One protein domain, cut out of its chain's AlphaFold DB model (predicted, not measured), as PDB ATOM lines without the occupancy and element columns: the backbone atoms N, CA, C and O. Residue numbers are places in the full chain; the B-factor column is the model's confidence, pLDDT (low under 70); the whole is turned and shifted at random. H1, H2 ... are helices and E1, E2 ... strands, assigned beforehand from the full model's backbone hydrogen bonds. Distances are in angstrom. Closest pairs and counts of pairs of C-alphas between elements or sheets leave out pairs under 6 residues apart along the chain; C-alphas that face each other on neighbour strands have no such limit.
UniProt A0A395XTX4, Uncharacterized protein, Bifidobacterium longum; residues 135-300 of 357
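Overview. This is residues 135 to 300 of the 357 residues of an uncharacterized protein of Bifidobacterium longum (UniProt A0A395XTX4). A strongly twisted sheet of six strands makes one end of the domain, and a bundle of three long helices, H3, H4 and H5, makes the other. H3 packs on one face of the sheet, over E1 and E6, while H1 covers E3 and E4 on the opposite face with H2 beside it. The printed part has 166 residues, in the order E1 H1 E2 E3 E4 E5 H2 E6 H3 H4 H5; the sheet runs E2 E3 E4 E5 E1 E6, antiparallel throughout. The class is mixed, helices and strands; the whole is compact, with a radius of gyration of the C-alphas of 16.3 A and spans of 51 by 34 by 26 A.

Arrangement. E1, residues 135 to 137, is an inner strand between E5, residues 185 to 189, and E6, residues 217 to 220; N 136 and O 186 are 2.9 A apart, N 135 and O 219 2.9 A. H1, residues 148 to 158, is on the sheet at a height of 9.2 A. E2, residues 162 to 164, E3, residues 167 to 173, E4, residues 176 to 180, and E5 form a meander, each strand the antiparallel neighbour of the one before; N 162 and O 172 are 2.9 A apart, N 171 and O 178 2.8 A, N 177 and O 189 2.8 A. H2, residues 201 to 208, touches H1, closest at the C-alphas of Ala 203 and Gly 155, 5.8 A. E5, H2 and E6 form a split strand-helix-strand unit, two strands running the same way with E1 between them, its crossover right-handed. H3, residues 228 to 247, is on the face opposite H1, giving three layers, helices on both faces of a sheet; its height is 6.0 A. H4, residues 255 to 272, and H5, residues 278 to 300, complete an up and down bundle, each helix running against the one before. The closest C-alphas of H3 and H4 are Ala 232 and Arg 270, 6.0 A; of H3 and H5, Leu 240 and Leu 288, 5.6 A. H4 touches H5 with residues 255 to 263 alone. In the five helices every O i to N i+4 pair is within hydrogen-bond range.

Along the chain. E1 begins at C-alpha 135 (30.310, 0.907, -9.893). H1 is 15.3 A long, E3 14.4 A, H3 29.2 A and H4 25.9 A. H5, 32.2 A long, ends at C-alpha 300 (3.485, -10.844, -28.601).

Size, cuts and confidence. The C-alphas farthest apart, of Asp 193 and Arg 300, are 53.6 A apart. The printed part has no cut; the link from E5 to H2 is long. Mean pLDDT of the printed part is 72.2, and 56 residues are under 70, among them 138 to 149 and 191 to 216.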
ATOM      1  N   ILE A 135      31.740   1.177  -9.781       81.38
ATOM      2  CA  ILE A 135      30.310   0.907  -9.893       81.38
ATOM      3  C   ILE A 135      30.143  -0.357 -10.718       81.38
ATOM      4  O   ILE A 135      30.776  -0.514 -11.760       81.38
ATOM      5  N   ILE A 136      29.286  -1.256 -10.252       78.94
ATOM      6  CA  ILE A 136      28.946  -2.482 -10.962       78.94
ATOM      7  C   ILE A 136      27.432  -2.552 -11.048       78.94
ATOM      8  O   ILE A 136      26.763  -2.776 -10.038       78.94
ATOM      9  N   ASP A 137      26.901  -2.374 -12.252       78.44
ATOM     10  CA  ASP A 137      25.504  -2.667 -12.527       78.44
ATOM     11  C   ASP A 137      25.363  -4.146 -12.868       78.44
ATOM     12  O   ASP A 137      26.015  -4.684 -13.769       78.44
ATOM     13  N   LEU A 138      24.510  -4.827 -12.115       68.38
ATOM     14  CA  LEU A 138      24.362  -6.272 -12.232       68.38
ATOM     15  C   LEU A 138      23.409  -6.673 -13.364       68.38
ATOM     16  O   LEU A 138      23.304  -7.859 -13.673       68.38
ATOM     17  N   GLY A 139      22.779  -5.694 -14.017       62.56
ATOM     18  CA  GLY A 139      21.943  -5.871 -15.193       62.56
ATOM     19  C   GLY A 139      20.504  -6.258 -14.906       62.56
ATOM     20  O   GLY A 139      20.053  -6.349 -13.763       62.56
ATOM     21  N   ALA A 140      19.785  -6.486 -16.009       55.34
ATOM     22  CA  ALA A 140      18.377  -6.853 -16.023       55.34
ATOM     23  C   ALA A 140      18.131  -8.094 -15.165       55.34
ATOM     24  O   ALA A 140      18.563  -9.197 -15.503       55.34
ATOM     25  N   TRP A 141      17.433  -7.895 -14.053       61.38
ATOM     26  CA  TRP A 141      17.202  -8.917 -13.050       61.38
ATOM     27  C   TRP A 141      16.648 -10.206 -13.661       61.38
ATOM     28  O   TRP A 141      15.640 -10.187 -14.372       61.38
ATOM     29  N   PRO A 142      17.271 -11.348 -13.373       43.41
ATOM     30  CA  PRO A 142      16.770 -12.605 -13.859       43.41
ATOM     31  C   PRO A 142      15.710 -13.169 -12.945       43.41
ATOM     32  O   PRO A 142      15.969 -13.414 -11.768       43.41
ATOM     33  N   ARG A 143      14.580 -13.486 -13.580       45.09
ATOM     34  CA  ARG A 143      13.476 -14.297 -13.073       45.09
ATOM     35  C   ARG A 143      12.810 -13.683 -11.838       45.09
ATOM     36  O   ARG A 143      13.438 -13.275 -10.864       45.09
ATOM     37  N   GLY A 144      11.481 -13.644 -11.871       42.31
ATOM     38  CA  GLY A 144      10.709 -13.368 -10.668       42.31
ATOM     39  C   GLY A 144      11.178 -14.266  -9.515       42.31
ATOM     40  O   GLY A 144      11.786 -15.316  -9.728       42.31
ATOM     41  N   TRP A 145      10.841 -13.876  -8.292       41.16
ATOM     42  CA  TRP A 145      10.848 -14.731  -7.095       41.16
ATOM     43  C   TRP A 145      12.126 -14.808  -6.243       41.16
ATOM     44  O   TRP A 145      12.006 -15.198  -5.082       41.16
ATOM     45  N   SER A 146      13.315 -14.391  -6.700       47.75
ATOM     46  CA  SER A 146      14.496 -14.326  -5.813       47.75
ATOM     47  C   SER A 146      14.949 -12.889  -5.578       47.75
ATOM     48  O   SER A 146      15.143 -12.151  -6.532       47.75
ATOM     49  N   ASP A 147      15.097 -12.487  -4.306       59.47
ATOM     50  CA  ASP A 147      15.715 -11.206  -3.946       59.47
ATOM     51  C   ASP A 147      17.163 -11.229  -4.467       59.47
ATOM     52  O   ASP A 147      18.017 -11.952  -3.936       59.47
ATOM     53  N   PRO A 148      17.446 -10.470  -5.523       59.94
ATOM     54  CA  PRO A 148      18.711 -10.567  -6.227       59.94
ATOM     55  C   PRO A 148      19.860 -10.010  -5.379       59.94
ATOM     56  O   PRO A 148      20.980 -10.513  -5.447       59.94
ATOM     57  N   MET A 149      19.581  -9.086  -4.454       68.56
ATOM     58  CA  MET A 149      20.560  -8.634  -3.466       68.56
ATOM     59  C   MET A 149      20.922  -9.735  -2.472       68.56
ATOM     60  O   MET A 149      22.068  -9.792  -2.016       68.56
ATOM     61  N   LYS A 150      20.013 -10.671  -2.165       71.81
ATOM     62  CA  LYS A 150      20.379 -11.875  -1.395       71.81
ATOM     63  C   LYS A 150      21.312 -12.785  -2.184       71.81
ATOM     64  O   LYS A 150      22.267 -13.291  -1.593       71.81
ATOM     65  N   ALA A 151      21.067 -12.986  -3.479       68.44
ATOM     66  CA  ALA A 151      21.933 -13.803  -4.330       68.44
ATOM     67  C   ALA A 151      23.342 -13.196  -4.439       68.44
ATOM     68  O   ALA A 151      24.336 -13.888  -4.202       68.44
ATOM     69  N   VAL A 152      23.424 -11.885  -4.671       72.06
ATOM     70  CA  VAL A 152      24.687 -11.134  -4.730       72.06
ATOM     71  C   VAL A 152      25.413 -11.216  -3.394       72.06
ATOM     72  O   VAL A 152      26.559 -11.658  -3.340       72.06
ATOM     73  N   ARG A 153      24.730 -10.914  -2.282       75.94
ATOM     74  CA  ARG A 153      25.309 -11.000  -0.934       75.94
ATOM     75  C   ARG A 153      25.827 -12.402  -0.616       75.94
ATOM     76  O   ARG A 153      26.901 -12.533  -0.031       75.94
ATOM     77  N   ARG A 154      25.087 -13.454  -0.985       75.00
ATOM     78  CA  ARG A 154      25.524 -14.852  -0.820       75.00
ATOM     79  C   ARG A 154      26.779 -15.127  -1.647       75.00
ATOM     80  O   ARG A 154      27.734 -15.675  -1.106       75.00
ATOM     81  N   GLY A 155      26.793 -14.712  -2.912       73.38
ATOM     82  CA  GLY A 155      27.948 -14.852  -3.797       73.38
ATOM     83  C   GLY A 155      29.188 -14.145  -3.253       73.38
ATOM     84  O   GLY A 155      30.240 -14.768  -3.155       73.38
ATOM     85  N   MET A 156      29.063 -12.891  -2.811       76.31
ATOM     86  CA  MET A 156      30.173 -12.144  -2.207       76.31
ATOM     87  C   MET A 156      30.684 -12.841  -0.938       76.31
ATOM     88  O   MET A 156      31.888 -13.031  -0.783       76.31
ATOM     89  N   ARG A 157      29.791 -13.326  -0.064       78.81
ATOM     90  CA  ARG A 157      30.184 -14.069   1.149       78.81
ATOM     91  C   ARG A 157      30.965 -15.347   0.858       78.81
ATOM     92  O   ARG A 157      31.944 -15.618   1.542       78.81
ATOM     93  N   LEU A 158      30.568 -16.105  -0.165       75.38
ATOM     94  CA  LEU A 158      31.303 -17.303  -0.599       75.38
ATOM     95  C   LEU A 158      32.729 -16.983  -1.075       75.38
ATOM     96  O   LEU A 158      33.584 -17.860  -1.059       75.38
ATOM     97  N   HIS A 159      32.992 -15.735  -1.462       71.94
ATOM     98  CA  HIS A 159      34.297 -15.266  -1.926       71.94
ATOM     99  C   HIS A 159      35.028 -14.422  -0.870       71.94
ATOM    100  O   HIS A 159      35.850 -13.573  -1.212       71.94
ATOM    101  N   GLY A 160      34.729 -14.643   0.415       76.00
ATOM    102  CA  GLY A 160      35.465 -14.043   1.530       76.00
ATOM    103  C   GLY A 160      35.058 -12.613   1.883       76.00
ATOM    104  O   GLY A 160      35.775 -11.950   2.622       76.00
ATOM    105  N   TRP A 161      33.929 -12.112   1.370       84.50
ATOM    106  CA  TRP A 161      33.381 -10.835   1.830       84.50
ATOM    107  C   TRP A 161      32.595 -11.018   3.130       84.50
ATOM    108  O   TRP A 161      31.752 -11.911   3.253       84.50
ATOM    109  N   HIS A 162      32.801 -10.125   4.092       86.50
ATOM    110  CA  HIS A 162      32.175 -10.206   5.410       86.50
ATOM    111  C   HIS A 162      31.188  -9.067   5.627       86.50
ATOM    112  O   HIS A 162      31.443  -7.939   5.229       86.50
ATOM    113  N   ALA A 163      30.058  -9.342   6.283       85.56
ATOM    114  CA  ALA A 163      29.109  -8.288   6.629       85.56
ATOM    115  C   ALA A 163      29.729  -7.296   7.621       85.56
ATOM    116  O   ALA A 163      30.376  -7.705   8.588       85.56
ATOM    117  N   VAL A 164      29.500  -6.006   7.393       82.56
ATOM    118  CA  VAL A 164      29.851  -4.966   8.362       82.56
ATOM    119  C   VAL A 164      28.822  -4.995   9.497       82.56
ATOM    120  O   VAL A 164      27.617  -5.140   9.276       82.56
ATOM    121  N   LYS A 165      29.290  -4.930  10.748       77.62
ATOM    122  CA  LYS A 165      28.418  -5.025  11.927       77.62
ATOM    123  C   LYS A 165      27.468  -3.823  11.964       77.62
ATOM    124  O   LYS A 165      27.924  -2.692  11.899       77.62
ATOM    125  N   GLY A 166      26.166  -4.079  12.087       73.50
ATOM    126  CA  GLY A 166      25.129  -3.036  12.097       73.50
ATOM    127  C   GLY A 166      24.655  -2.589  10.710       73.50
ATOM    128  O   GLY A 166      23.552  -2.070  10.599       73.50
ATOM    129  N   GLU A 167      25.400  -2.899   9.646       77.06
ATOM    130  CA  GLU A 167      25.144  -2.389   8.296       77.06
ATOM    131  C   GLU A 167      24.735  -3.513   7.339       77.06
ATOM    132  O   GLU A 167      25.559  -4.206   6.740       77.06
ATOM    133  N   ARG A 168      23.423  -3.714   7.155       70.75
ATOM    134  CA  ARG A 168      22.890  -4.829   6.340       70.75
ATOM    135  C   ARG A 168      23.304  -4.775   4.866       70.75
ATOM    136  O   ARG A 168      23.276  -5.809   4.194       70.75
ATOM    137  N   ARG A 169      23.635  -3.588   4.359       75.25
ATOM    138  CA  ARG A 169      23.952  -3.333   2.946       75.25
ATOM    139  C   ARG A 169      25.447  -3.335   2.654       75.25
ATOM    140  O   ARG A 169      25.811  -3.356   1.486       75.25
ATOM    141  N   MET A 170      26.292  -3.360   3.683       83.38
ATOM    142  CA  MET A 170      27.734  -3.232   3.519       83.38
ATOM    143  C   MET A 170      28.445  -4.561   3.739       83.38
ATOM    144  O   MET A 170      28.188  -5.295   4.700       83.38
ATOM    145  N   LEU A 171      29.372  -4.853   2.840       84.12
ATOM    146  CA  LEU A 171      30.316  -5.948   2.949       84.12
ATOM    147  C   LEU A 171      31.735  -5.384   2.931       84.12
ATOM    148  O   LEU A 171      31.986  -4.372   2.291       84.12
ATOM    149  N   ARG A 172      32.667  -6.046   3.608       85.94
ATOM    150  CA  ARG A 172      34.081  -5.668   3.640       85.94
ATOM    151  C   ARG A 172      34.985  -6.838   3.282       85.94
ATOM    152  O   ARG A 172      34.668  -7.979   3.641       85.94
ATOM    153  N   LYS A 173      36.108  -6.545   2.635       83.56
ATOM    154  CA  LYS A 173      37.168  -7.508   2.317       83.56
ATOM    155  C   LYS A 173      38.479  -6.765   2.042       83.56
ATOM    156  O   LYS A 173      38.469  -5.858   1.231       83.56
ATOM    157  N   HIS A 174      39.561  -7.127   2.738       78.69
ATOM    158  CA  HIS A 174      40.932  -6.602   2.549       78.69
ATOM    159  C   HIS A 174      41.042  -5.100   2.197       78.69
ATOM    160  O   HIS A 174      41.612  -4.748   1.173       78.69
ATOM    161  N   GLY A 175      40.481  -4.216   3.028       74.00
ATOM    162  CA  GLY A 175      40.526  -2.760   2.798       74.00
ATOM    163  C   GLY A 175      39.413  -2.214   1.895       74.00
ATOM    164  O   GLY A 175      39.103  -1.032   1.969       74.00
ATOM    165  N   SER A 176      38.715  -3.058   1.135       81.06
ATOM    166  CA  SER A 176      37.568  -2.656   0.319       81.06
ATOM    167  C   SER A 176      36.240  -2.758   1.078       81.06
ATOM    168  O   SER A 176      35.991  -3.705   1.839       81.06
ATOM    169  N   ILE A 177      35.340  -1.813   0.809       85.06
ATOM    170  CA  ILE A 177      33.946  -1.805   1.260       85.06
ATOM    171  C   ILE A 177      33.041  -1.855   0.031       85.06
ATOM    172  O   ILE A 177      33.108  -0.998  -0.839       85.06
ATOM    173  N   ALA A 178      32.154  -2.845  -0.022       84.19
ATOM    174  CA  ALA A 178      31.102  -2.938  -1.020       84.19
ATOM    175  C   ALA A 178      29.751  -2.566  -0.413       84.19
ATOM    176  O   ALA A 178      29.349  -3.105   0.621       84.19
ATOM    177  N   ILE A 179      29.023  -1.693  -1.095       84.06
ATOM    178  CA  ILE A 179      27.675  -1.260  -0.756       84.06
ATOM    179  C   ILE A 179      26.715  -1.853  -1.781       84.06
ATOM    180  O   ILE A 179      26.765  -1.540  -2.968       84.06
ATOM    181  N   LEU A 180      25.830  -2.718  -1.302       80.31
ATOM    182  CA  LEU A 180      24.774  -3.349  -2.084       80.31
ATOM    183  C   LEU A 180      23.553  -2.427  -2.115       80.31
ATOM    184  O   LEU A 180      22.942  -2.192  -1.066       80.31
ATOM    185  N   HIS A 181      23.196  -1.915  -3.292       78.19
ATOM    186  CA  HIS A 181      22.051  -1.026  -3.451       78.19
ATOM    187  C   HIS A 181      20.800  -1.794  -3.887       78.19
ATOM    188  O   HIS A 181      20.848  -2.610  -4.806       78.19
ATOM    189  N   ASP A 182      19.650  -1.481  -3.283       72.88
ATOM    190  CA  ASP A 182      18.375  -2.168  -3.561       72.88
ATOM    191  C   ASP A 182      17.923  -2.019  -5.020       72.88
ATOM    192  O   ASP A 182      17.155  -2.835  -5.525       72.88
ATOM    193  N   LEU A 183      18.410  -0.982  -5.707       72.44
ATOM    194  CA  LEU A 183      18.139  -0.792  -7.129       72.44
ATOM    195  C   LEU A 183      18.879  -1.777  -8.026       72.44
ATOM    196  O   LEU A 183      18.443  -1.889  -9.154       72.44
ATOM    197  N   GLY A 184      19.901  -2.513  -7.575       73.88
ATOM    198  CA  GLY A 184      20.540  -3.549  -8.404       73.88
ATOM    199  C   GLY A 184      21.976  -3.324  -8.812       73.88
ATOM    200  O   GLY A 184      22.514  -4.109  -9.587       73.88
ATOM    201  N   PHE A 185      22.623  -2.324  -8.231       77.94
ATOM    202  CA  PHE A 185      24.039  -2.073  -8.437       77.94
ATOM    203  C   PHE A 185      24.829  -2.246  -7.139       77.94
ATOM    204  O   PHE A 185      24.293  -2.192  -6.025       77.94
ATOM    205  N   VAL A 186      26.129  -2.459  -7.298       81.81
ATOM    206  CA  VAL A 186      27.103  -2.523  -6.212       81.81
ATOM    207  C   VAL A 186      28.071  -1.365  -6.380       81.81
ATOM    208  O   VAL A 186      28.635  -1.178  -7.456       81.81
ATOM    209  N   LEU A 187      28.273  -0.605  -5.309       83.75
ATOM    210  CA  LEU A 187      29.339   0.389  -5.228       83.75
ATOM    211  C   LEU A 187      30.489  -0.209  -4.437       83.75
ATOM    212  O   LEU A 187      30.253  -0.822  -3.397       83.75
ATOM    213  N   ILE A 188      31.715  -0.041  -4.908       83.31
ATOM    214  CA  ILE A 188      32.909  -0.483  -4.196       83.31
ATOM    215  C   ILE A 188      33.784   0.733  -3.943       83.31
ATOM    216  O   ILE A 188      34.078   1.509  -4.854       83.31
ATOM    217  N   HIS A 189      34.164   0.870  -2.683       80.50
ATOM    218  CA  HIS A 189      35.181   1.781  -2.208       80.50
ATOM    219  C   HIS A 189      36.417   0.952  -1.875       80.50
ATOM    220  O   HIS A 189      36.367   0.101  -0.985       80.50
ATOM    221  N   ASP A 190      37.486   1.170  -2.627       75.56
ATOM    222  CA  ASP A 190      38.796   0.589  -2.360       75.56
ATOM    223  C   ASP A 190      39.607   1.599  -1.535       75.56
ATOM    224  O   ASP A 190      39.620   2.786  -1.859       75.56
ATOM    225  N   ASP A 191      40.261   1.135  -0.470       69.31
ATOM    226  CA  ASP A 191      41.217   1.947   0.285       69.31
ATOM    227  C   ASP A 191      42.377   2.353  -0.650       69.31
ATOM    228  O   ASP A 191      42.961   1.469  -1.284       69.31
ATOM    229  N   PRO A 192      42.709   3.654  -0.775       62.28
ATOM    230  CA  PRO A 192      43.758   4.136  -1.675       62.28
ATOM    231  C   PRO A 192      45.139   3.520  -1.409       62.28
ATOM    232  O   PRO A 192      45.945   3.436  -2.335       62.28
ATOM    233  N   ASP A 193      45.399   3.053  -0.184       59.91
ATOM    234  CA  ASP A 193      46.663   2.412   0.193       59.91
ATOM    235  C   ASP A 193      46.694   0.904  -0.120       59.91
ATOM    236  O   ASP A 193      47.721   0.241   0.050       59.91
ATOM    237  N   HIS A 194      45.579   0.339  -0.592       58.66
ATOM    238  CA  HIS A 194      45.454  -1.072  -0.933       58.66
ATOM    239  C   HIS A 194      45.337  -1.267  -2.445       58.66
ATOM    240  O   HIS A 194      44.659  -0.530  -3.159       58.66
ATOM    241  N   THR A 195      45.981  -2.319  -2.958       57.88
ATOM    242  CA  THR A 195      45.810  -2.718  -4.356       57.88
ATOM    243  C   THR A 195      44.330  -3.026  -4.595       57.88
ATOM    244  O   THR A 195      43.794  -3.875  -3.874       57.88
ATOM    245  N   PRO A 196      43.669  -2.397  -5.587       58.44
ATOM    246  CA  PRO A 196      42.246  -2.600  -5.825       58.44
ATOM    247  C   PRO A 196      41.953  -4.089  -5.945       58.44
ATOM    248  O   PRO A 196      42.514  -4.768  -6.813       58.44
ATOM    249  N   GLU A 197      41.084  -4.622  -5.084       59.91
ATOM    250  CA  GLU A 197      40.711  -6.018  -5.234       59.91
ATOM    251  C   GLU A 197      39.977  -6.164  -6.569       59.91
ATOM    252  O   GLU A 197      38.983  -5.478  -6.859       59.91
ATOM    253  N   ALA A 198      40.473  -7.075  -7.409       56.25
ATOM    254  CA  ALA A 198      39.725  -7.518  -8.568       56.25
ATOM    255  C   ALA A 198      38.384  -8.031  -8.048       56.25
ATOM    256  O   ALA A 198      38.323  -8.963  -7.235       56.25
ATOM    257  N   PHE A 199      37.303  -7.392  -8.489       58.59
ATOM    258  CA  PHE A 199      35.988  -7.911  -8.191       58.59
ATOM    259  C   PHE A 199      35.948  -9.341  -8.722       58.59
ATOM    260  O   PHE A 199      36.352  -9.546  -9.866       58.59
ATOM    261  N   PRO A 200      35.579 -10.345  -7.909       54.25
ATOM    262  CA  PRO A 200      35.865 -11.713  -8.283       54.25
ATOM    263  C   PRO A 200      35.150 -12.041  -9.594       54.25
ATOM    264  O   PRO A 200      33.934 -12.205  -9.610       54.25
ATOM    265  N   ASP A 201      35.916 -12.211 -10.673       51.41
ATOM    266  CA  ASP A 201      35.444 -12.672 -11.985       51.41
ATOM    267  C   ASP A 201      34.591 -13.934 -11.853       51.41
ATOM    268  O   ASP A 201      33.688 -14.189 -12.642       51.41
ATOM    269  N   ARG A 202      34.865 -14.746 -10.826       49.34
ATOM    270  CA  ARG A 202      34.113 -15.952 -10.486       49.34
ATOM    271  C   ARG A 202      32.780 -15.664  -9.788       49.34
ATOM    272  O   ARG A 202      31.825 -16.387 -10.046       49.34
ATOM    273  N   ALA A 203      32.690 -14.616  -8.966       50.00
ATOM    274  CA  ALA A 203      31.424 -14.128  -8.419       50.00
ATOM    275  C   ALA A 203      30.593 -13.467  -9.524       50.00
ATOM    276  O   ALA A 203      29.434 -13.829  -9.681       50.00
ATOM    277  N   ALA A 204      31.216 -12.639 -10.370       50.84
ATOM    278  CA  ALA A 204      30.595 -12.113 -11.582       50.84
ATOM    279  C   ALA A 204      30.093 -13.255 -12.488       50.84
ATOM    280  O   ALA A 204      28.939 -13.248 -12.889       50.84
ATOM    281  N   LYS A 205      30.889 -14.313 -12.719       51.22
ATOM    282  CA  LYS A 205      30.481 -15.525 -13.465       51.22
ATOM    283  C   LYS A 205      29.384 -16.350 -12.791       51.22
ATOM    284  O   LYS A 205      28.516 -16.868 -13.489       51.22
ATOM    285  N   ALA A 206      29.395 -16.483 -11.467       48.97
ATOM    286  CA  ALA A 206      28.312 -17.133 -10.731       48.97
ATOM    287  C   ALA A 206      27.009 -16.326 -10.829       48.97
ATOM    288  O   ALA A 206      25.931 -16.907 -10.876       48.97
ATOM    289  N   TRP A 207      27.101 -15.000 -10.935       54.62
ATOM    290  CA  TRP A 207      25.951 -14.123 -11.151       54.62
ATOM    291  C   TRP A 207      25.462 -14.129 -12.595       54.62
ATOM    292  O   TRP A 207      24.257 -14.136 -12.815       54.62
ATOM    293  N   ILE A 208      26.362 -14.251 -13.571       48.88
ATOM    294  CA  ILE A 208      26.034 -14.431 -14.997       48.88
ATOM    295  C   ILE A 208      25.179 -15.676 -15.240       48.88
ATOM    296  O   ILE A 208      24.394 -15.700 -16.178       48.88
ATOM    297  N   ARG A 209      25.291 -16.712 -14.397       47.03
ATOM    298  CA  ARG A 209      24.397 -17.879 -14.488       47.03
ATOM    299  C   ARG A 209      22.953 -17.557 -14.128       47.03
ATOM    300  O   ARG A 209      22.063 -18.298 -14.526       47.03
ATOM    301  N   HIS A 210      22.737 -16.490 -13.369       46.84
ATOM    302  CA  HIS A 210      21.405 -16.016 -13.072       46.84
ATOM    303  C   HIS A 210      20.946 -15.053 -14.164       46.84
ATOM    304  O   HIS A 210      19.850 -15.251 -14.651       46.84
ATOM    305  N   VAL A 211      21.748 -14.073 -14.595       50.53
ATOM    306  CA  VAL A 211      21.315 -12.982 -15.495       50.53
ATOM    307  C   VAL A 211      21.225 -13.431 -16.963       50.53
ATOM    308  O   VAL A 211      22.217 -13.837 -17.559       50.53
ATOM    309  N   ASP A 212      20.067 -13.258 -17.609       53.56
ATOM    310  CA  ASP A 212      19.875 -13.541 -19.047       53.56
ATOM    311  C   ASP A 212      20.528 -12.497 -19.990       53.56
ATOM    312  O   ASP A 212      20.243 -12.438 -21.189       53.56
ATOM    313  N   GLY A 213      21.439 -11.683 -19.458       57.62
ATOM    314  CA  GLY A 213      22.118 -10.569 -20.114       57.62
ATOM    315  C   GLY A 213      23.611 -10.819 -20.377       57.62
ATOM    316  O   GLY A 213      24.168 -11.857 -20.004       57.62
ATOM    317  N   PRO A 214      24.286  -9.909 -21.102       54.19
ATOM    318  CA  PRO A 214      25.745  -9.844 -21.116       54.19
ATOM    319  C   PRO A 214      26.307  -9.584 -19.707       54.19
ATOM    320  O   PRO A 214      25.568  -9.267 -18.782       54.19
ATOM    321  N   TYR A 215      27.612  -9.816 -19.551       62.03
ATOM    322  CA  TYR A 215      28.377  -9.619 -18.314       62.03
ATOM    323  C   TYR A 215      27.982  -8.313 -17.591       62.03
ATOM    324  O   TYR A 215      27.684  -7.339 -18.285       62.03
ATOM    325  N   PRO A 216      28.009  -8.268 -16.240       69.25
ATOM    326  CA  PRO A 216      27.720  -7.041 -15.497       69.25
ATOM    327  C   PRO A 216      28.569  -5.885 -16.036       69.25
ATOM    328  O   PRO A 216      29.778  -6.048 -16.230       69.25
ATOM    329  N   MET A 217      27.937  -4.742 -16.313       78.19
ATOM    330  CA  MET A 217      28.667  -3.559 -16.756       78.19
ATOM    331  C   MET A 217      29.293  -2.867 -15.552       78.19
ATOM    332  O   MET A 217      28.694  -2.764 -14.482       78.19
ATOM    333  N   GLN A 218      30.520  -2.396 -15.741       79.69
ATOM    334  CA  GLN A 218      31.302  -1.749 -14.701       79.69
ATOM    335  C   GLN A 218      31.821  -0.403 -15.185       79.69
ATOM    336  O   GLN A 218      32.151  -0.250 -16.362       79.69
ATOM    337  N   ASP A 219      31.931   0.536 -14.256       80.88
ATOM    338  CA  ASP A 219      32.617   1.808 -14.450       80.88
ATOM    339  C   ASP A 219      33.579   2.022 -13.287       80.88
ATOM    340  O   ASP A 219      33.293   1.647 -12.143       80.88
ATOM    341  N   VAL A 220      34.740   2.586 -13.595       81.81
ATOM    342  CA  VAL A 220      35.789   2.878 -12.621       81.81
ATOM    343  C   VAL A 220      35.963   4.378 -12.614       81.81
ATOM    344  O   VAL A 220      36.253   4.983 -13.643       81.81
ATOM    345  N   LEU A 221      35.776   4.965 -11.444       76.81
ATOM    346  CA  LEU A 221      35.835   6.400 -11.267       76.81
ATOM    347  C   LEU A 221      37.081   6.786 -10.474       76.81
ATOM    348  O   LEU A 221      37.528   6.012  -9.620       76.81
ATOM    349  N   PRO A 222      37.652   7.976 -10.737       72.25
ATOM    350  CA  PRO A 222      38.644   8.550  -9.847       72.25
ATOM    351  C   PRO A 222      38.104   8.612  -8.413       72.25
ATOM    352  O   PRO A 222      36.896   8.814  -8.232       72.25
ATOM    353  N   PRO A 223      38.982   8.505  -7.401       64.94
ATOM    354  CA  PRO A 223      38.615   8.857  -6.040       64.94
ATOM    355  C   PRO A 223      37.916  10.223  -6.035       64.94
ATOM    356  O   PRO A 223      38.325  11.148  -6.734       64.94
ATOM    357  N   ASP A 224      36.831  10.313  -5.280       66.56
ATOM    358  CA  ASP A 224      36.045  11.531  -5.045       66.56
ATOM    359  C   ASP A 224      35.162  12.020  -6.208       66.56
ATOM    360  O   ASP A 224      34.484  13.041  -6.080       66.56
ATOM    361  N   ALA A 225      35.084  11.274  -7.313       74.12
ATOM    362  CA  ALA A 225      34.151  11.579  -8.393       74.12
ATOM    363  C   ALA A 225      32.681  11.336  -7.989       74.12
ATOM    364  O   ALA A 225      32.356  10.406  -7.241       74.12
ATOM    365  N   ASP A 226      31.769  12.154  -8.530       75.94
ATOM    366  CA  ASP A 226      30.330  11.920  -8.387       75.94
ATOM    367  C   ASP A 226      29.930  10.678  -9.192       75.94
ATOM    368  O   ASP A 226      29.979  10.653 -10.421       75.94
ATOM    369  N   TRP A 227      29.548   9.624  -8.477       79.31
ATOM    370  CA  TRP A 227      29.201   8.330  -9.052       79.31
ATOM    371  C   TRP A 227      27.760   8.254  -9.563       79.31
ATOM    372  O   TRP A 227      27.407   7.292 -10.250       79.31
ATOM    373  N   ARG A 228      26.910   9.228  -9.218       77.88
ATOM    374  CA  ARG A 228      25.462   9.167  -9.474       77.88
ATOM    375  C   ARG A 228      25.141   9.166 -10.965       77.88
ATOM    376  O   ARG A 228      24.372   8.314 -11.404       77.88
ATOM    377  N   ASP A 229      25.789  10.046 -11.729       77.56
ATOM    378  CA  ASP A 229      25.635  10.113 -13.188       77.56
ATOM    379  C   ASP A 229      26.103   8.801 -13.848       77.56
ATOM    380  O   ASP A 229      25.436   8.244 -14.723       77.56
ATOM    381  N   SER A 230      27.214   8.235 -13.365       82.38
ATOM    382  CA  SER A 230      27.717   6.951 -13.858       82.38
ATOM    383  C   SER A 230      26.768   5.789 -13.579       82.38
ATOM    384  O   SER A 230      26.615   4.933 -14.444       82.38
ATOM    385  N   VAL A 231      26.093   5.739 -12.424       81.50
ATOM    386  CA  VAL A 231      25.133   4.659 -12.120       81.50
ATOM    387  C   VAL A 231      24.021   4.601 -13.159       81.50
ATOM    388  O   VAL A 231      23.716   3.521 -13.666       81.50
ATOM    389  N   ALA A 232      23.440   5.747 -13.503       80.19
ATOM    390  CA  ALA A 232      22.366   5.790 -14.479       80.19
ATOM    391  C   ALA A 232      22.865   5.422 -15.885       80.19
ATOM    392  O   ALA A 232      22.299   4.530 -16.523       80.19
ATOM    393  N   ARG A 233      24.003   5.983 -16.310       83.56
ATOM    394  CA  ARG A 233      24.640   5.650 -17.592       83.56
ATOM    395  C   ARG A 233      24.932   4.156 -17.740       83.56
ATOM    396  O   ARG A 233      24.639   3.572 -18.783       83.56
ATOM    397  N   ILE A 234      25.500   3.523 -16.713       84.75
ATOM    398  CA  ILE A 234      25.815   2.089 -16.736       84.75
ATOM    399  C   ILE A 234      24.527   1.268 -16.771       84.75
ATOM    400  O   ILE A 234      24.452   0.332 -17.560       84.75
ATOM    401  N   ALA A 235      23.512   1.619 -15.975       83.00
ATOM    402  CA  ALA A 235      22.244   0.893 -15.952       83.00
ATOM    403  C   ALA A 235      21.549   0.916 -17.324       83.00
ATOM    404  O   ALA A 235      21.157  -0.131 -17.840       83.00
ATOM    405  N   PHE A 236      21.455   2.087 -17.965       85.12
ATOM    406  CA  PHE A 236      20.903   2.199 -19.319       85.12
ATOM    407  C   PHE A 236      21.778   1.498 -20.369       85.12
ATOM    408  O   PHE A 236      21.260   0.810 -21.252       85.12
ATOM    409  N   GLY A 237      23.105   1.621 -20.269       85.50
ATOM    410  CA  GLY A 237      24.041   0.919 -21.146       85.50
ATOM    411  C   GLY A 237      23.897  -0.602 -21.054       85.50
ATOM    412  O   GLY A 237      23.852  -1.289 -22.079       85.50
ATOM    413  N   ASN A 238      23.751  -1.126 -19.838       82.81
ATOM    414  CA  ASN A 238      23.601  -2.552 -19.584       82.81
ATOM    415  C   ASN A 238      22.240  -3.057 -20.056       82.81
ATOM    416  O   ASN A 238      22.146  -4.108 -20.691       82.81
ATOM    417  N   ALA A 239      21.189  -2.266 -19.834       83.31
ATOM    418  CA  ALA A 239      19.862  -2.550 -20.350       83.31
ATOM    419  C   ALA A 239      19.854  -2.669 -21.881       83.31
ATOM    420  O   ALA A 239      19.375  -3.670 -22.415       83.31
ATOM    421  N   LEU A 240      20.479  -1.724 -22.590       86.25
ATOM    422  CA  LEU A 240      20.642  -1.785 -24.047       86.25
ATOM    423  C   LEU A 240      21.461  -2.999 -24.504       86.25
ATOM    424  O   LEU A 240      21.192  -3.602 -25.544       86.25
ATOM    425  N   ALA A 241      22.492  -3.371 -23.749       82.88
ATOM    426  CA  ALA A 241      23.278  -4.557 -24.055       82.88
ATOM    427  C   ALA A 241      22.445  -5.845 -23.874       82.88
ATOM    428  O   ALA A 241      22.548  -6.767 -24.690       82.88
ATOM    429  N   CYS A 242      21.587  -5.896 -22.847       80.25
ATOM    430  CA  CYS A 242      20.633  -6.981 -22.613       80.25
ATOM    431  C   CYS A 242      19.612  -7.091 -23.751       80.25
ATOM    432  O   CYS A 242      19.494  -8.162 -24.348       80.25
ATOM    433  N   THR A 243      18.932  -5.997 -24.106       81.69
ATOM    434  CA  THR A 243      17.913  -6.000 -25.169       81.69
ATOM    435  C   THR A 243      18.506  -6.418 -26.509       81.69
ATOM    436  O   THR A 243      17.989  -7.326 -27.157       81.69
ATOM    437  N   ARG A 244      19.662  -5.873 -26.901       84.44
ATOM    438  CA  ARG A 244      20.348  -6.273 -28.144       84.44
ATOM    439  C   ARG A 244      20.758  -7.736 -28.162       84.44
ATOM    440  O   ARG A 244      20.761  -8.363 -29.219       84.44
ATOM    441  N   ARG A 245      21.131  -8.296 -27.009       80.25
ATOM    442  CA  ARG A 245      21.415  -9.729 -26.893       80.25
ATOM    443  C   ARG A 245      20.145 -10.557 -27.058       80.25
ATOM    444  O   ARG A 245      20.213 -11.601 -27.703       80.25
ATOM    445  N   TRP A 246      19.019 -10.113 -26.506       79.31
ATOM    446  CA  TRP A 246      17.730 -10.787 -26.666       79.31
ATOM    447  C   TRP A 246      17.217 -10.726 -28.103       79.31
ATOM    448  O   TRP A 246      16.752 -11.741 -28.595       79.31
ATOM    449  N   MET A 247      17.420  -9.617 -28.823       79.62
ATOM    450  CA  MET A 247      17.051  -9.513 -30.246       79.62
ATOM    451  C   MET A 247      17.767 -10.529 -31.141       79.62
ATOM    452  O   MET A 247      17.273 -10.882 -32.202       79.62
ATOM    453  N   ARG A 248      18.956 -10.983 -30.734       77.69
ATOM    454  CA  ARG A 248      19.751 -11.976 -31.475       77.69
ATOM    455  C   ARG A 248      19.387 -13.418 -31.121       77.69
ATOM    456  O   ARG A 248      20.098 -14.335 -31.528       77.69
ATOM    457  N   ARG A 249      18.364 -13.630 -30.294       67.50
ATOM    458  CA  ARG A 249      17.947 -14.947 -29.807       67.50
ATOM    459  C   ARG A 249      16.469 -15.165 -30.126       67.50
ATOM    460  O   ARG A 249      15.721 -14.192 -30.160       67.50
ATOM    461  N   PRO A 250      16.040 -16.425 -30.309       59.62
ATOM    462  CA  PRO A 250      14.621 -16.738 -30.362       59.62
ATOM    463  C   PRO A 250      13.899 -16.170 -29.129       59.62
ATOM    464  O   PRO A 250      14.461 -16.240 -28.024       59.62
ATOM    465  N   PRO A 251      12.682 -15.620 -29.290       64.44
ATOM    466  CA  PRO A 251      11.877 -15.174 -28.165       64.44
ATOM    467  C   PRO A 251      11.696 -16.304 -27.153       64.44
ATOM    468  O   PRO A 251      11.481 -17.460 -27.518       64.44
ATOM    469  N   PHE A 252      11.794 -15.967 -25.873       62.66
ATOM    470  CA  PHE A 252      11.643 -16.913 -24.774       62.66
ATOM    471  C   PHE A 252      10.510 -16.468 -23.846       62.66
ATOM    472  O   PHE A 252      10.017 -15.342 -23.921       62.66
ATOM    473  N   GLU A 253      10.076 -17.371 -22.974       57.81
ATOM    474  CA  GLU A 253       8.934 -17.155 -22.088       57.81
ATOM    475  C   GLU A 253       9.099 -15.904 -21.204       57.81
ATOM    476  O   GLU A 253      10.151 -15.692 -20.588       57.81
ATOM    477  N   ARG A 254       8.043 -15.076 -21.148       66.00
ATOM    478  CA  ARG A 254       7.990 -13.794 -20.416       66.00
ATOM    479  C   ARG A 254       9.025 -12.751 -20.857       66.00
ATOM    480  O   ARG A 254       9.442 -11.913 -20.056       66.00
ATOM    481  N   LEU A 255       9.493 -12.796 -22.107       70.81
ATOM    482  CA  LEU A 255      10.418 -11.790 -22.641       70.81
ATOM    483  C   LEU A 255       9.853 -10.362 -22.520       70.81
ATOM    484  O   LEU A 255      10.588  -9.445 -22.163       70.81
ATOM    485  N   ASP A 256       8.554 -10.182 -22.744       70.69
ATOM    486  CA  ASP A 256       7.832  -8.918 -22.576       70.69
ATOM    487  C   ASP A 256       7.861  -8.406 -21.125       70.69
ATOM    488  O   ASP A 256       8.255  -7.264 -20.877       70.69
ATOM    489  N   GLU A 257       7.536  -9.256 -20.148       70.75
ATOM    490  CA  GLU A 257       7.602  -8.904 -18.725       70.75
ATOM    491  C   GLU A 257       9.022  -8.496 -18.318       70.75
ATOM    492  O   GLU A 257       9.209  -7.546 -17.553       70.75
ATOM    493  N   ARG A 258      10.043  -9.175 -18.850       72.88
ATOM    494  CA  ARG A 258      11.445  -8.848 -18.564       72.88
ATOM    495  C   ARG A 258      11.886  -7.535 -19.189       72.88
ATOM    496  O   ARG A 258      12.606  -6.777 -18.543       72.88
ATOM    497  N   CYS A 259      11.438  -7.240 -20.406       76.81
ATOM    498  CA  CYS A 259      11.691  -5.949 -21.038       76.81
ATOM    499  C   CYS A 259      11.055  -4.805 -20.229       76.81
ATOM    500  O   CYS A 259      11.705  -3.790 -19.978       76.81
ATOM    501  N   LEU A 260       9.829  -4.996 -19.728       75.69
ATOM    502  CA  LEU A 260       9.161  -4.027 -18.852       75.69
ATOM    503  C   LEU A 260       9.886  -3.844 -17.514       75.69
ATOM    504  O   LEU A 260      10.055  -2.713 -17.062       75.69
ATOM    505  N   GLN A 261      10.338  -4.933 -16.887       75.88
ATOM    506  CA  GLN A 261      11.105  -4.877 -15.638       75.88
ATOM    507  C   GLN A 261      12.430  -4.136 -15.808       75.88
ATOM    508  O   GLN A 261      12.820  -3.369 -14.928       75.88
ATOM    509  N   LEU A 262      13.106  -4.349 -16.937       78.12
ATOM    510  CA  LEU A 262      14.344  -3.664 -17.272       78.12
ATOM    511  C   LEU A 262      14.122  -2.156 -17.437       78.12
ATOM    512  O   LEU A 262      14.844  -1.360 -16.840       78.12
ATOM    513  N   ARG A 263      13.067  -1.767 -18.163       79.50
ATOM    514  CA  ARG A 263      12.676  -0.363 -18.327       79.50
ATOM    515  C   ARG A 263      12.329   0.302 -16.990       79.50
ATOM    516  O   ARG A 263      12.842   1.378 -16.698       79.50
ATOM    517  N   ASP A 264      11.503  -0.343 -16.163       78.31
ATOM    518  CA  ASP A 264      11.113   0.144 -14.826       78.31
ATOM    519  C   ASP A 264      12.338   0.334 -13.917       78.31
ATOM    520  O   ASP A 264      12.478   1.351 -13.242       78.31
ATOM    521  N   HIS A 265      13.282  -0.607 -13.941       77.75
ATOM    522  CA  HIS A 265      14.533  -0.492 -13.194       77.75
ATOM    523  C   HIS A 265      15.358   0.741 -13.612       77.75
ATOM    524  O   HIS A 265      15.749   1.524 -12.743       77.75
ATOM    525  N   CYS A 266      15.556   0.969 -14.915       79.56
ATOM    526  CA  CYS A 266      16.271   2.152 -15.404       79.56
ATOM    527  C   CYS A 266      15.543   3.460 -15.041       79.56
ATOM    528  O   CYS A 266      16.177   4.419 -14.603       79.56
ATOM    529  N   GLN A 267      14.210   3.491 -15.140       78.38
ATOM    530  CA  GLN A 267      13.402   4.653 -14.747       78.38
ATOM    531  C   GLN A 267      13.514   4.961 -13.248       78.38
ATOM    532  O   GLN A 267      13.653   6.123 -12.867       78.38
ATOM    533  N   ARG A 268      13.517   3.936 -12.386       76.62
ATOM    534  CA  ARG A 268      13.728   4.107 -10.939       76.62
ATOM    535  C   ARG A 268      15.116   4.650 -10.626       76.62
ATOM    536  O   ARG A 268      15.234   5.524  -9.773       76.62
ATOM    537  N   ILE A 269      16.155   4.160 -11.306       75.81
ATOM    538  CA  ILE A 269      17.517   4.690 -11.155       75.81
ATOM    539  C   ILE A 269      17.562   6.162 -11.556       75.81
ATOM    540  O   ILE A 269      18.014   6.977 -10.757       75.81
ATOM    541  N   ARG A 270      17.014   6.510 -12.724       75.25
ATOM    542  CA  ARG A 270      16.930   7.895 -13.204       75.25
ATOM    543  C   ARG A 270      16.175   8.811 -12.235       75.25
ATOM    544  O   ARG A 270      16.557   9.959 -12.047       75.25
ATOM    545  N   TYR A 271      15.102   8.318 -11.617       75.62
ATOM    546  CA  TYR A 271      14.326   9.083 -10.640       75.62
ATOM    547  C   TYR A 271      15.101   9.332  -9.337       75.62
ATOM    548  O   TYR A 271      15.031  10.422  -8.772       75.62
ATOM    549  N   VAL A 272      15.829   8.325  -8.843       72.06
ATOM    550  CA  VAL A 272      16.582   8.411  -7.578       72.06
ATOM    551  C   VAL A 272      17.890   9.185  -7.745       72.06
ATOM    552  O   VAL A 272      18.300   9.904  -6.833       72.06
ATOM    553  N   TYR A 273      18.525   9.063  -8.906       71.88
ATOM    554  CA  TYR A 273      19.785   9.710  -9.250       71.88
ATOM    555  C   TYR A 273      19.578  10.580 -10.494       71.88
ATOM    556  O   TYR A 273      19.998  10.192 -11.583       71.88
ATOM    557  N   PRO A 274      18.884  11.728 -10.354       64.38
ATOM    558  CA  PRO A 274      18.672  12.634 -11.466       64.38
ATOM    559  C   PRO A 274      20.021  13.160 -11.935       64.38
ATOM    560  O   PRO A 274      20.791  13.735 -11.162       64.38
ATOM    561  N   GLU A 275      20.294  12.924 -13.206       64.38
ATOM    562  CA  GLU A 275      21.595  13.199 -13.780       64.38
ATOM    563  C   GLU A 275      21.805  14.689 -14.018       64.38
ATOM    564  O   GLU A 275      20.859  15.452 -14.237       64.38
ATOM    565  N   ARG A 276      23.066  15.119 -14.048       64.44
ATOM    566  CA  ARG A 276      23.421  16.439 -14.595       64.44
ATOM    567  C   ARG A 276      23.542  16.425 -16.122       64.44
ATOM    568  O   ARG A 276      23.431  17.482 -16.741       64.44
ATOM    569  N   ILE A 277      23.704  15.250 -16.731       58.84
ATOM    570  CA  ILE A 277      23.956  15.048 -18.167       58.84
ATOM    571  C   ILE A 277      22.672  14.573 -18.869       58.84
ATOM    572  O   ILE A 277      22.592  13.476 -19.414       58.84
ATOM    573  N   TRP A 278      21.642  15.421 -18.872       59.78
ATOM    574  CA  TRP A 278      20.298  15.057 -19.350       59.78
ATOM    575  C   TRP A 278      20.297  14.485 -20.780       59.78
ATOM    576  O   TRP A 278      19.606  13.510 -21.051       59.78
ATOM    577  N   GLY A 279      21.125  15.028 -21.681       68.75
ATOM    578  CA  GLY A 279      21.121  14.637 -23.095       68.75
ATOM    579  C   GLY A 279      21.602  13.211 -23.392       68.75
ATOM    580  O   GLY A 279      21.068  12.575 -24.298       68.75
ATOM    581  N   GLU A 280      22.588  12.687 -22.656       72.94
ATOM    582  CA  GLU A 280      23.164  11.366 -22.959       72.94
ATOM    583  C   GLU A 280      22.240  10.232 -22.516       72.94
ATOM    584  O   GLU A 280      21.955   9.321 -23.296       72.94
ATOM    585  N   CYS A 281      21.708  10.292 -21.297       74.88
ATOM    586  CA  CYS A 281      20.787   9.263 -20.832       74.88
ATOM    587  C   CYS A 281      19.378   9.406 -21.392       74.88
ATOM    588  O   CYS A 281      18.672   8.400 -21.465       74.88
ATOM    589  N   ASP A 282      18.983  10.584 -21.881       80.88
ATOM    590  CA  ASP A 282      17.781  10.704 -22.706       80.88
ATOM    591  C   ASP A 282      17.923   9.944 -24.033       80.88
ATOM    592  O   ASP A 282      17.004   9.210 -24.401       80.88
ATOM    593  N   ASP A 283      19.075  10.016 -24.719       86.31
ATOM    594  CA  ASP A 283      19.318   9.187 -25.912       86.31
ATOM    595  C   ASP A 283      19.296   7.692 -25.567       86.31
ATOM    596  O   ASP A 283      18.636   6.899 -26.248       86.31
ATOM    597  N   LEU A 284      19.970   7.293 -24.482       84.06
ATOM    598  CA  LEU A 284      20.005   5.892 -24.064       84.06
ATOM    599  C   LEU A 284      18.613   5.370 -23.682       84.06
ATOM    600  O   LEU A 284      18.255   4.267 -24.097       84.06
ATOM    601  N   ALA A 285      17.814   6.154 -22.955       83.88
ATOM    602  CA  ALA A 285      16.436   5.813 -22.614       83.88
ATOM    603  C   ALA A 285      15.570   5.678 -23.872       83.88
ATOM    604  O   ALA A 285      14.880   4.678 -24.045       83.88
ATOM    605  N   CYS A 286      15.681   6.625 -24.804       87.56
ATOM    606  CA  CYS A 286      14.914   6.617 -26.045       87.56
ATOM    607  C   CYS A 286      15.285   5.436 -26.962       87.56
ATOM    608  O   CYS A 286      14.455   4.915 -27.711       87.56
ATOM    609  N   ARG A 287      16.545   4.992 -26.929       88.19
ATOM    610  CA  ARG A 287      16.996   3.771 -27.613       88.19
ATOM    611  C   ARG A 287      16.510   2.515 -26.900       88.19
ATOM    612  O   ARG A 287      16.104   1.577 -27.575       88.19
ATOM    613  N   LEU A 288      16.535   2.506 -25.568       86.94
ATOM    614  CA  LEU A 288      16.057   1.377 -24.777       86.94
ATOM    615  C   LEU A 288      14.565   1.153 -25.013       86.94
ATOM    616  O   LEU A 288      14.170   0.015 -25.238       86.94
ATOM    617  N   ASP A 289      13.765   2.217 -25.026       87.50
ATOM    618  CA  ASP A 289      12.328   2.137 -25.289       87.50
ATOM    619  C   ASP A 289      12.047   1.544 -26.674       87.50
ATOM    620  O   ASP A 289      11.288   0.585 -26.786       87.50
ATOM    621  N   ARG A 290      12.749   2.010 -27.717       88.88
ATOM    622  CA  ARG A 290      12.645   1.432 -29.070       88.88
ATOM    623  C   ARG A 290      12.998  -0.057 -29.108       88.88
ATOM    624  O   ARG A 290      12.302  -0.846 -29.751       88.88
ATOM    625  N   ASP A 291      14.078  -0.438 -28.432       87.00
ATOM    626  CA  ASP A 291      14.542  -1.822 -28.367       87.00
ATOM    627  C   ASP A 291      13.538  -2.720 -27.610       87.00
ATOM    628  O   ASP A 291      13.250  -3.841 -28.037       87.00
ATOM    629  N   VAL A 292      12.977  -2.217 -26.505       85.12
ATOM    630  CA  VAL A 292      11.954  -2.884 -25.685       85.12
ATOM    631  C   VAL A 292      10.647  -3.052 -26.447       85.12
ATOM    632  O   VAL A 292      10.066  -4.136 -26.398       85.12
ATOM    633  N   ASP A 293      10.192  -2.026 -27.163       85.19
ATOM    634  CA  ASP A 293       8.961  -2.084 -27.951       85.19
ATOM    635  C   ASP A 293       9.092  -3.120 -29.075       85.19
ATOM    636  O   ASP A 293       8.238  -3.995 -29.217       85.19
ATOM    637  N   THR A 294      10.228  -3.125 -29.780       84.81
ATOM    638  CA  THR A 294      10.527  -4.114 -30.832       84.81
ATOM    639  C   THR A 294      10.503  -5.549 -30.294       84.81
ATOM    640  O   THR A 294       9.902  -6.445 -30.895       84.81
ATOM    641  N   LEU A 295      11.138  -5.788 -29.142       79.88
ATOM    642  CA  LEU A 295      11.142  -7.100 -28.488       79.88
ATOM    643  C   LEU A 295       9.757  -7.497 -27.976       79.88
ATOM    644  O   LEU A 295       9.386  -8.665 -28.076       79.88
ATOM    645  N   SER A 296       8.989  -6.542 -27.456       74.56
ATOM    646  CA  SER A 296       7.640  -6.778 -26.943       74.56
ATOM    647  C   SER A 296       6.674  -7.140 -28.067       74.56
ATOM    648  O   SER A 296       5.898  -8.082 -27.919       74.56
ATOM    649  N   ASP A 297       6.748  -6.459 -29.209       73.25
ATOM    650  CA  ASP A 297       5.928  -6.767 -30.380       73.25
ATOM    651  C   ASP A 297       6.296  -8.122 -30.984       73.25
ATOM    652  O   ASP A 297       5.413  -8.945 -31.245       73.25
ATOM    653  N   THR A 298       7.596  -8.410 -31.103       67.56
ATOM    654  CA  THR A 298       8.085  -9.727 -31.539       67.56
ATOM    655  C   THR A 298       7.606 -10.824 -30.590       67.56
ATOM    656  O   THR A 298       7.030 -11.814 -31.041       67.56
ATOM    657  N   SER A 299       7.752 -10.616 -29.274       64.81
ATOM    658  CA  SER A 299       7.278 -11.539 -28.244       64.81
ATOM    659  C   SER A 299       5.782 -11.779 -28.388       64.81
ATOM    660  O   SER A 299       5.382 -12.928 -28.503       64.81
ATOM    661  N   ARG A 300       4.951 -10.732 -28.471       64.38
ATOM    662  CA  ARG A 300       3.485 -10.844 -28.601       64.38
ATOM    663  C   ARG A 300       3.056 -11.617 -29.846       64.38
ATOM    664  O   ARG A 300       2.104 -12.399 -29.771       64.38
TER     665      ARG A 300